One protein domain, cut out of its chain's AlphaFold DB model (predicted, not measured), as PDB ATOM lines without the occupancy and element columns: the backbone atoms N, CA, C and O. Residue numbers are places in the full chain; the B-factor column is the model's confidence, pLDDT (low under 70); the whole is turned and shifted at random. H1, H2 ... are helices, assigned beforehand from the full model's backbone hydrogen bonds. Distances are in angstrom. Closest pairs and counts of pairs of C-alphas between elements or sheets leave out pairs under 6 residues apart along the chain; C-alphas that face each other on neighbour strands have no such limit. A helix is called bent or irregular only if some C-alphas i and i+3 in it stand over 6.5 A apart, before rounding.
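AT A GLANCE: This is residues 5 to 78 of the 86 residues of an uncharacterized protein of archaeon (UniProt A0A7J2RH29). Four short helices are strung on a loose, open chain with no packed core: H1 and H2 stand side by side, running opposite ways, H3 sits off by itself, and a long loop swings out and comes back to H4 near H1. The free parts of that loop, residues 46 to 57 and 59 to 66, stick out from the rest. The printed part has 74 residues with four named helices, H1, H2, H3 and H4 in that order, and no named strand; the class is all helix, though under half of the residues, 34, are in named elements. The whole is loose, with a radius of gyration of the C-alphas of 15.3 A, and spans 40 by 32 by 31 A.

IN THESE COORDINATES: H1, residues 5 to 15, is the longest helix; it begins at C-alpha 5 at (198.133, 129.188, 138.281) and measures 15.8 A from first to last C-alpha. H2, residues 21 to 29, measures 12.9 A and begins at C-alpha 21 at (199.452, 141.716, 157.340). H3, residues 39 to 45, measures 10.2 A; it is irregular, but only just, with C-alphas 40 and 43 at 6.8 A from each other. H4, residues 70 to 76, measures 10.0 A and ends at C-alpha 76 at (208.701, 125.426, 127.916).

HOW THE PARTS SIT: H1 and H2 are close but not clearly touching, with 2 pairs of C-alphas within 8 A. Their closest C-alphas, those of Lys 13 and Leu 27, are 6.5 A apart. They run opposite ways at a shallow tilt of 29 degrees, with their centres 12.7 A apart. H3 is apart from H1, from H2 and from H4. H4 is near H1, with 6 pairs of C-alphas within 10 A but no pair within 8 A, and is apart from H2. In H1, H2 and H4 every O i to N i+4 pair is within hydrogen-bond range; in H3 0 of 3 such pairs are, beside 3 of 4 O i to N i+3 pairs.

THE WHOLE: The two C-alphas farthest apart, those of Leu 21 and Phe 64, are 42.7 A from each other. The link from H1 to H2 is tight, that from H2 to H3 is short, and that from H3 to H4, residues 46 to 69, is long. Residues 38 to 44, of which 39 to 44 belong to H3, stand free, as do residues 46 to 57 and 59 to 66. Without these stretches the body has 47 residues and spans 35 by 25 by 24 A. The printed part has no cut. Its mean pLDDT is 89.7, and no printed residue is under 70.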
ATOM      1  N   ASP A   5     198.890 128.621 137.153       91.75
ATOM      2  CA  ASP A   5     198.133 129.188 138.281       91.75
ATOM      3  C   ASP A   5     199.039 129.774 139.369       91.75
ATOM      4  O   ASP A   5     198.839 130.884 139.863       91.75
ATOM      5  N   THR A   6     200.075 129.023 139.717       91.38
ATOM      6  CA  THR A   6     200.987 129.326 140.805       91.38
ATOM      7  C   THR A   6     201.940 130.426 140.360       91.38
ATOM      8  O   THR A   6     202.165 131.382 141.100       91.38
ATOM      9  N   PHE A   7     202.390 130.370 139.101       93.50
ATOM     10  CA  PHE A   7     203.150 131.450 138.481       93.50
ATOM     11  C   PHE A   7     202.380 132.778 138.521       93.50
ATOM     12  O   PHE A   7     202.904 133.775 139.017       93.50
ATOM     13  N   MET A   8     201.121 132.792 138.076       93.81
ATOM     14  CA  MET A   8     200.290 133.998 138.095       93.81
ATOM     15  C   MET A   8     200.067 134.501 139.527       93.81
ATOM     16  O   MET A   8     200.245 135.686 139.817       93.81
ATOM     17  N   ARG A   9     199.779 133.596 140.470       95.12
ATOM     18  CA  ARG A   9     199.644 133.937 141.892       95.12
ATOM     19  C   ARG A   9     200.926 134.541 142.471       95.12
ATOM     20  O   ARG A   9     200.855 135.454 143.296       95.12
ATOM     21  N   ARG A  10     202.099 134.072 142.037       94.00
ATOM     22  CA  ARG A  10     203.399 134.634 142.422       94.00
ATOM     23  C   ARG A  10     203.595 136.041 141.863       94.00
ATOM     24  O   ARG A  10     204.067 136.896 142.609       94.00
ATOM     25  N   VAL A  11     203.230 136.292 140.606       94.94
ATOM     26  CA  VAL A  11     203.289 137.637 140.004       94.94
ATOM     27  C   VAL A  11     202.422 138.609 140.806       94.94
ATOM     28  O   VAL A  11     202.921 139.626 141.281       94.94
ATOM     29  N   ILE A  12     201.172 138.233 141.088       94.69
ATOM     30  CA  ILE A  12     200.249 139.030 141.908       94.69
ATOM     31  C   ILE A  12     200.818 139.275 143.314       94.69
ATOM     32  O   ILE A  12     200.784 140.392 143.826       94.69
ATOM     33  N   LYS A  13     201.409 138.252 143.944       95.12
ATOM     34  CA  LYS A  13     202.058 138.381 145.259       95.12
ATOM     35  C   LYS A  13     203.184 139.420 145.268       95.12
ATOM     36  O   LYS A  13     203.392 140.047 146.305       95.12
ATOM     37  N   GLN A  14     203.913 139.588 144.164       95.62
ATOM     38  CA  GLN A  14     204.976 140.594 144.057       95.62
ATOM     39  C   GLN A  14     204.436 142.019 143.897       95.62
ATOM     40  O   GLN A  14     205.138 142.962 144.243       95.62
ATOM     41  N   MET A  15     203.190 142.173 143.441       95.75
ATOM     42  CA  MET A  15     202.507 143.466 143.314       95.75
ATOM     43  C   MET A  15     201.833 143.924 144.619       95.75
ATOM     44  O   MET A  15     201.358 145.051 144.713       95.75
ATOM     45  N   LEU A  16     201.785 143.067 145.643       95.25
ATOM     46  CA  LEU A  16     201.172 143.362 146.938       95.25
ATOM     47  C   LEU A  16     202.233 143.627 148.020       95.25
ATOM     48  O   LEU A  16     203.347 143.101 147.944       95.25
ATOM     49  N   PRO A  17     201.893 144.355 149.107       95.44
ATOM     50  CA  PRO A  17     202.787 144.569 150.245       95.44
ATOM     51  C   PRO A  17     202.937 143.288 151.090       95.44
ATOM     52  O   PRO A  17     202.487 143.206 152.231       95.44
ATOM     53  N   ARG A  18     203.603 142.268 150.533       92.75
ATOM     54  CA  ARG A  18     203.696 140.884 151.039       92.75
ATOM     55  C   ARG A  18     204.269 140.728 152.449       92.75
ATOM     56  O   ARG A  18     204.044 139.700 153.086       92.75
ATOM     57  N   LYS A  19     205.033 141.715 152.928       93.25
ATOM     58  CA  LYS A  19     205.595 141.720 154.288       93.25
ATOM     59  C   LYS A  19     204.562 142.154 155.341       93.25
ATOM     60  O   LYS A  19     204.643 141.694 156.473       93.25
ATOM     61  N   LYS A  20     203.574 142.978 154.966       96.31
ATOM     62  CA  LYS A  20     202.532 143.496 155.867       96.31
ATOM     63  C   LYS A  20     201.352 142.523 155.971       96.31
ATOM     64  O   LYS A  20     201.043 141.817 155.009       96.31
ATOM     65  N   LEU A  21     200.653 142.535 157.109       96.75
ATOM     66  CA  LEU A  21     199.452 141.716 157.340       96.75
ATOM     67  C   LEU A  21     198.380 141.960 156.270       96.75
ATOM     68  O   LEU A  21     197.947 141.012 155.620       96.75
ATOM     69  N   ARG A  22     198.084 143.231 155.966       96.19
ATOM     70  CA  ARG A  22     197.137 143.624 154.906       96.19
ATOM     71  C   ARG A  22     197.452 142.989 153.545       96.19
ATOM     72  O   ARG A  22     196.547 142.553 152.843       96.19
ATOM     73  N   GLY A  23     198.730 142.903 153.168       96.31
ATOM     74  CA  GLY A  23     199.133 142.276 151.904       96.31
ATOM     75  C   GLY A  23     198.963 140.756 151.918       96.31
ATOM     76  O   GLY A  23     198.535 140.173 150.921       96.31
ATOM     77  N   LYS A  24     199.246 140.112 153.056       95.25
ATOM     78  CA  LYS A  24     199.001 138.673 153.242       95.25
ATOM     79  C   LYS A  24     197.506 138.352 153.174       95.25
ATOM     80  O   LYS A  24     197.131 137.376 152.535       95.25
ATOM     81  N   GLU A  25     196.659 139.177 153.784       96.75
ATOM     82  CA  GLU A  25     195.201 139.032 153.727       96.75
ATOM     83  C   GLU A  25     194.646 139.247 152.321       96.75
ATOM     84  O   GLU A  25     193.826 138.450 151.870       96.75
ATOM     85  N   ALA A  26     195.130 140.258 151.597       96.44
ATOM     86  CA  ALA A  26     194.752 140.478 150.204       96.44
ATOM     87  C   ALA A  26     195.083 139.252 149.337       96.44
ATOM     88  O   ALA A  26     194.224 138.755 148.611       96.44
ATOM     89  N   LEU A  27     196.286 138.682 149.483       95.69
ATOM     90  CA  LEU A  27     196.692 137.489 148.736       95.69
ATOM     91  C   LEU A  27     195.845 136.243 149.062       95.69
ATOM     92  O   LEU A  27     195.697 135.369 148.208       95.69
ATOM     93  N   LYS A  28     195.286 136.137 150.278       93.88
ATOM     94  CA  LYS A  28     194.374 135.039 150.656       93.88
ATOM     95  C   LYS A  28     193.023 135.120 149.938       93.88
ATOM     96  O   LYS A  28     192.387 134.090 149.749       93.88
ATOM     97  N   ARG A  29     192.581 136.319 149.546       92.75
ATOM     98  CA  ARG A  29     191.312 136.527 148.823       92.75
ATOM     99  C   ARG A  29     191.426 136.167 147.340       92.75
ATOM    100  O   ARG A  29     190.421 135.864 146.705       92.75
ATOM    101  N   ILE A  30     192.646 136.159 146.804       93.06
ATOM    102  CA  ILE A  30     192.919 135.903 145.391       93.06
ATOM    103  C   ILE A  30     193.028 134.399 145.148       93.06
ATOM    104  O   ILE A  30     193.898 133.719 145.701       93.06
ATOM    105  N   HIS A  31     192.157 133.903 144.276       91.69
ATOM    106  CA  HIS A  31     192.112 132.515 143.839       91.69
ATOM    107  C   HIS A  31     192.330 132.488 142.327       91.69
ATOM    108  O   HIS A  31     191.696 133.246 141.600       91.69
ATOM    109  N   VAL A  32     193.270 131.661 141.871       92.44
ATOM    110  CA  VAL A  32     193.639 131.540 140.457       92.44
ATOM    111  C   VAL A  32     193.414 130.096 140.046       92.44
ATOM    112  O   VAL A  32     193.940 129.190 140.691       92.44
ATOM    113  N   TYR A  33     192.643 129.903 138.982       90.81
ATOM    114  CA  TYR A  33     192.306 128.598 138.429       90.81
ATOM    115  C   TYR A  33     192.745 128.523 136.964       90.81
ATOM    116  O   TYR A  33     192.940 129.548 136.311       90.81
ATOM    117  N   ILE A  34     192.948 127.304 136.467       88.44
ATOM    118  CA  ILE A  34     193.290 127.033 135.066       88.44
ATOM    119  C   ILE A  34     192.037 126.454 134.410       88.44
ATOM    120  O   ILE A  34     191.453 125.532 134.971       88.44
ATOM    121  N   ALA A  35     191.682 126.956 133.228       85.75
ATOM    122  CA  ALA A  35     190.464 126.621 132.483       85.75
ATOM    123  C   ALA A  35     189.163 127.086 133.161       85.75
ATOM    124  O   ALA A  35     188.600 128.081 132.717       85.75
ATOM    125  N   ASP A  36     188.713 126.426 134.229       85.56
ATOM    126  CA  ASP A  36     187.487 126.787 134.955       85.56
ATOM    127  C   ASP A  36     187.676 126.629 136.477       85.56
ATOM    128  O   ASP A  36     188.650 126.042 136.958       85.56
ATOM    129  N   ILE A  37     186.751 127.189 137.253       88.00
ATOM    130  CA  ILE A  37     186.666 126.999 138.700       88.00
ATOM    131  C   ILE A  37     186.141 125.578 138.959       88.00
ATOM    132  O   ILE A  37     185.018 125.280 138.551       88.00
ATOM    133  N   PRO A  38     186.876 124.708 139.682       87.81
ATOM    134  CA  PRO A  38     186.410 123.352 139.961       87.81
ATOM    135  C   PRO A  38     185.061 123.351 140.684       87.81
ATOM    136  O   PRO A  38     184.814 124.201 141.547       87.81
ATOM    137  N   GLU A  39     184.214 122.363 140.401       85.69
ATOM    138  CA  GLU A  39     182.825 122.310 140.886       85.69
ATOM    139  C   GLU A  39     182.706 122.423 142.416       85.69
ATOM    140  O   GLU A  39     181.857 123.143 142.944       85.69
ATOM    141  N   ARG A  40     183.658 121.822 143.139       86.00
ATOM    142  CA  ARG A  40     183.766 121.905 144.608       86.00
ATOM    143  C   ARG A  40     183.879 123.341 145.130       86.00
ATOM    144  O   ARG A  40     183.484 123.615 146.259       86.00
ATOM    145  N   PHE A  41     184.417 124.252 144.322       84.56
ATOM    146  CA  PHE A  41     184.590 125.660 144.661       84.56
ATOM    147  C   PHE A  41     183.518 126.564 144.052       84.56
ATOM    148  O   PHE A  41     183.352 127.675 144.551       84.56
ATOM    149  N   LYS A  42     182.741 126.109 143.056       84.38
ATOM    150  CA  LYS A  42     181.677 126.918 142.427       84.38
ATOM    151  C   LYS A  42     180.667 127.450 143.449       84.38
ATOM    152  O   LYS A  42     180.294 128.617 143.382       84.38
ATOM    153  N   LYS A  43     180.325 126.662 144.481       85.62
ATOM    154  CA  LYS A  43     179.433 127.097 145.578       85.62
ATOM    155  C   LYS A  43     179.933 128.333 146.336       85.62
ATOM    156  O   LYS A  43     179.128 129.075 146.881       85.62
ATOM    157  N   ARG A  44     181.247 128.574 146.371       85.06
ATOM    158  CA  ARG A  44     181.837 129.740 147.048       85.06
ATOM    159  C   ARG A  44     181.695 131.032 146.237       85.06
ATOM    160  O   ARG A  44     181.849 132.116 146.789       85.06
ATOM    161  N   TYR A  45     181.430 130.910 144.942       83.88
ATOM    162  CA  TYR A  45     181.533 131.985 143.964       83.88
ATOM    163  C   TYR A  45     180.224 132.210 143.190       83.88
ATOM    164  O   TYR A  45     180.249 132.630 142.039       83.88
ATOM    165  N   GLN A  46     179.078 131.933 143.818       79.44
ATOM    166  CA  GLN A  46     177.758 131.969 143.169       79.44
ATOM    167  C   GLN A  46     177.408 133.331 142.543       79.44
ATOM    168  O   GLN A  46     176.756 133.366 141.507       79.44
ATOM    169  N   ASN A  47     177.898 134.434 143.119       83.12
ATOM    170  CA  ASN A  47     177.595 135.801 142.678       83.12
ATOM    171  C   ASN A  47     178.775 136.466 141.946       83.12
ATOM    172  O   ASN A  47     179.015 137.662 142.111       83.12
ATOM    173  N   LEU A  48     179.574 135.699 141.197       82.44
ATOM    174  CA  LEU A  48     180.656 136.278 140.399       82.44
ATOM    175  C   LEU A  48     180.089 137.094 139.239       82.44
ATOM    176  O   LEU A  48     179.508 136.548 138.305       82.44
ATOM    177  N   VAL A  49     180.343 138.398 139.269       84.88
ATOM    178  CA  VAL A  49     180.175 139.265 138.105       84.88
ATOM    179  C   VAL A  49     181.507 139.286 137.351       84.88
ATOM    180  O   VAL A  49     182.529 139.627 137.955       84.88
ATOM    181  N   PRO A  50     181.543 138.899 136.062       83.06
ATOM    182  CA  PRO A  50     182.746 139.019 135.254       83.06
ATOM    183  C   PRO A  50     183.116 140.494 135.109       83.06
ATOM    184  O   PRO A  50     182.398 141.254 134.462       83.06
ATOM    185  N   ASP A  51     184.238 140.887 135.702       85.12
ATOM    186  CA  ASP A  51     184.771 142.237 135.570       85.12
ATOM    187  C   ASP A  51     186.018 142.233 134.680       85.12
ATOM    188  O   ASP A  51     186.842 141.310 134.725       85.12
ATOM    189  N   LYS A  52     186.150 143.258 133.838       84.50
ATOM    190  CA  LYS A  52     187.291 143.415 132.932       84.50
ATOM    191  C   LYS A  52     188.256 144.424 133.530       84.50
ATOM    192  O   LYS A  52     187.930 145.592 133.703       84.50
ATOM    193  N   ILE A  53     189.487 143.988 133.776       83.44
ATOM    194  CA  ILE A  53     190.536 144.887 134.257       83.44
ATOM    195  C   ILE A  53     190.951 145.813 133.112       83.44
ATOM    196  O   ILE A  53     191.494 145.373 132.093       83.44
ATOM    197  N   TYR A  54     190.711 147.110 133.295       78.88
ATOM    198  CA  TYR A  54     191.125 148.141 132.351       78.88
ATOM    199  C   TYR A  54     192.650 148.087 132.126       78.88
ATOM    200  O   TYR A  54     193.420 147.876 133.062       78.88
ATOM    201  N   HIS A  55     193.090 148.223 130.871       81.12
ATOM    202  CA  HIS A  55     194.488 148.087 130.415       81.12
ATOM    203  C   HIS A  55     195.156 146.700 130.512       81.12
ATOM    204  O   HIS A  55     196.333 146.582 130.162       81.12
ATOM    205  N   ALA A  56     194.455 145.646 130.933       85.44
ATOM    206  CA  ALA A  56     195.021 144.292 130.981       85.44
ATOM    207  C   ALA A  56     194.835 143.488 129.678       85.44
ATOM    208  O   ALA A  56     195.255 142.335 129.602       85.44
ATOM    209  N   ASP A  57     194.204 144.077 128.659       85.69
ATOM    210  CA  ASP A  57     193.914 143.395 127.400       85.69
ATOM    211  C   ASP A  57     195.137 143.352 126.462       85.69
ATOM    212  O   ASP A  57     195.960 144.273 126.412       85.69
ATOM    213  N   LYS A  58     195.218 142.292 125.650       83.75
ATOM    214  CA  LYS A  58     196.180 142.139 124.552       83.75
ATOM    215  C   LYS A  58     196.120 143.324 123.592       83.75
ATOM    216  O   LYS A  58     197.147 143.673 123.024       83.75
ATOM    217  N   GLN A  59     194.955 143.952 123.428       85.00
ATOM    218  CA  GLN A  59     194.762 145.120 122.560       85.00
ATOM    219  C   GLN A  59     195.729 146.280 122.857       85.00
ATOM    220  O   GLN A  59     195.953 147.128 122.002       85.00
ATOM    221  N   ARG A  60     196.346 146.304 124.047       86.94
ATOM    222  CA  ARG A  60     197.394 147.270 124.398       86.94
ATOM    223  C   ARG A  60     198.701 147.075 123.613       86.94
ATOM    224  O   ARG A  60     199.532 147.979 123.575       86.94
ATOM    225  N   LEU A  61     198.931 145.894 123.046       87.19
ATOM    226  CA  LEU A  61     200.066 145.608 122.169       87.19
ATOM    227  C   LEU A  61     199.722 146.011 120.731       87.19
ATOM    228  O   LEU A  61     198.624 145.733 120.255       87.19
ATOM    229  N   SER A  62     200.683 146.611 120.022       87.31
ATOM    230  CA  SER A  62     200.554 146.863 118.580       87.31
ATOM    231  C   SER A  62     200.311 145.558 117.815       87.31
ATOM    232  O   SER A  62     200.810 144.503 118.212       87.31
ATOM    233  N   TYR A  63     199.585 145.636 116.697       81.69
ATOM    234  CA  TYR A  63     199.202 144.485 115.872       81.69
ATOM    235  C   TYR A  63     200.394 143.598 115.475       81.69
ATOM    236  O   TYR A  63     200.293 142.373 115.486       81.69
ATOM    237  N   PHE A  64     201.545 144.209 115.190       87.12
ATOM    238  CA  PHE A  64     202.755 143.505 114.758       87.12
ATOM    239  C   PHE A  64     203.555 142.869 115.905       87.12
ATOM    240  O   PHE A  64     204.497 142.110 115.663       87.12
ATOM    241  N   ASN A  65     203.203 143.154 117.162       89.12
ATOM    242  CA  ASN A  65     203.970 142.677 118.301       89.12
ATOM    243  C   ASN A  65     203.615 141.223 118.624       89.12
ATOM    244  O   ASN A  65     202.465 140.865 118.889       89.12
ATOM    245  N   LYS A  66     204.647 140.378 118.669       90.12
ATOM    246  CA  LYS A  66     204.519 138.987 119.101       90.12
ATOM    247  C   LYS A  66     204.180 138.943 120.592       90.12
ATOM    248  O   LYS A  66     204.750 139.679 121.392       90.12
ATOM    249  N   PHE A  67     203.285 138.038 120.966       91.75
ATOM    250  CA  PHE A  67     202.948 137.748 122.357       91.75
ATOM    251  C   PHE A  67     203.034 136.241 122.594       91.75
ATOM    252  O   PHE A  67     202.972 135.441 121.659       91.75
ATOM    253  N   ILE A  68     203.184 135.855 123.856       92.88
ATOM    254  CA  ILE A  68     203.187 134.459 124.280       92.88
ATOM    255  C   ILE A  68     202.106 134.257 125.335       92.88
ATOM    256  O   ILE A  68     201.829 135.149 126.137       92.88
ATOM    257  N   THR A  69     201.477 133.085 125.325       92.25
ATOM    258  CA  THR A  69     200.510 132.703 126.351       92.25
ATOM    259  C   THR A  69     201.220 132.117 127.565       92.25
ATOM    260  O   THR A  69     202.302 131.531 127.462       92.25
ATOM    261  N   LEU A  70     200.583 132.243 128.729       90.69
ATOM    262  CA  LEU A  70     201.121 131.691 129.968       90.69
ATOM    263  C   LEU A  70     201.274 130.163 129.897       90.69
ATOM    264  O   LEU A  70     202.248 129.623 130.410       90.69
ATOM    265  N   ASP A  71     200.356 129.486 129.201       89.44
ATOM    266  CA  ASP A  71     200.424 128.043 128.945       89.44
ATOM    267  C   ASP A  71     201.715 127.661 128.198       89.44
ATOM    268  O   ASP A  71     202.501 126.851 128.687       89.44
ATOM    269  N   ASN A  72     202.000 128.324 127.072       91.62
ATOM    270  CA  ASN A  72     203.190 128.058 126.257       91.62
ATOM    271  C   ASN A  72     204.489 128.338 127.037       91.62
ATOM    272  O   ASN A  72     205.423 127.536 127.015       91.62
ATOM    273  N   LEU A  73     204.532 129.439 127.795       92.50
ATOM    274  CA  LEU A  73     205.678 129.757 128.648       92.50
ATOM    275  C   LEU A  73     205.916 128.668 129.708       92.50
ATOM    276  O   LEU A  73     207.035 128.177 129.856       92.50
ATOM    277  N   CYS A  74     204.871 128.264 130.432       91.19
ATOM    278  CA  CYS A  74     204.971 127.257 131.484       91.19
ATOM    279  C   CYS A  74     205.358 125.875 130.945       91.19
ATOM    280  O   CYS A  74     206.173 125.193 131.569       91.19
ATOM    281  N   GLN A  75     204.839 125.477 129.781       90.44
ATOM    282  CA  GLN A  75     205.225 124.230 129.115       90.44
ATOM    283  C   GLN A  75     206.723 124.210 128.790       90.44
ATOM    284  O   GLN A  75     207.409 123.254 129.148       90.44
ATOM    285  N   ARG A  76     207.261 125.298 128.220       91.44
ATOM    286  CA  ARG A  76     208.701 125.426 127.916       91.44
ATOM    287  C   ARG A  76     209.590 125.378 129.160       91.44
ATOM    288  O   ARG A  76     210.691 124.847 129.102       91.44
ATOM    289  N   ILE A  77     209.110 125.895 130.292       90.12
ATOM    290  CA  ILE A  77     209.816 125.854 131.589       90.12
ATOM    291  C   ILE A  77     209.743 124.449 132.239       90.12
ATOM    292  O   ILE A  77     210.389 124.184 133.258       90.12
ATOM    293  N   GLY A  78     208.979 123.519 131.658       88.00
ATOM    294  CA  GLY A  78     208.877 122.131 132.110       88.00
ATOM    295  C   GLY A  78     207.629 121.832 132.939       88.00
ATOM    296  O   GLY A  78     207.670 120.983 133.836       88.00
TER     297      GLY A  78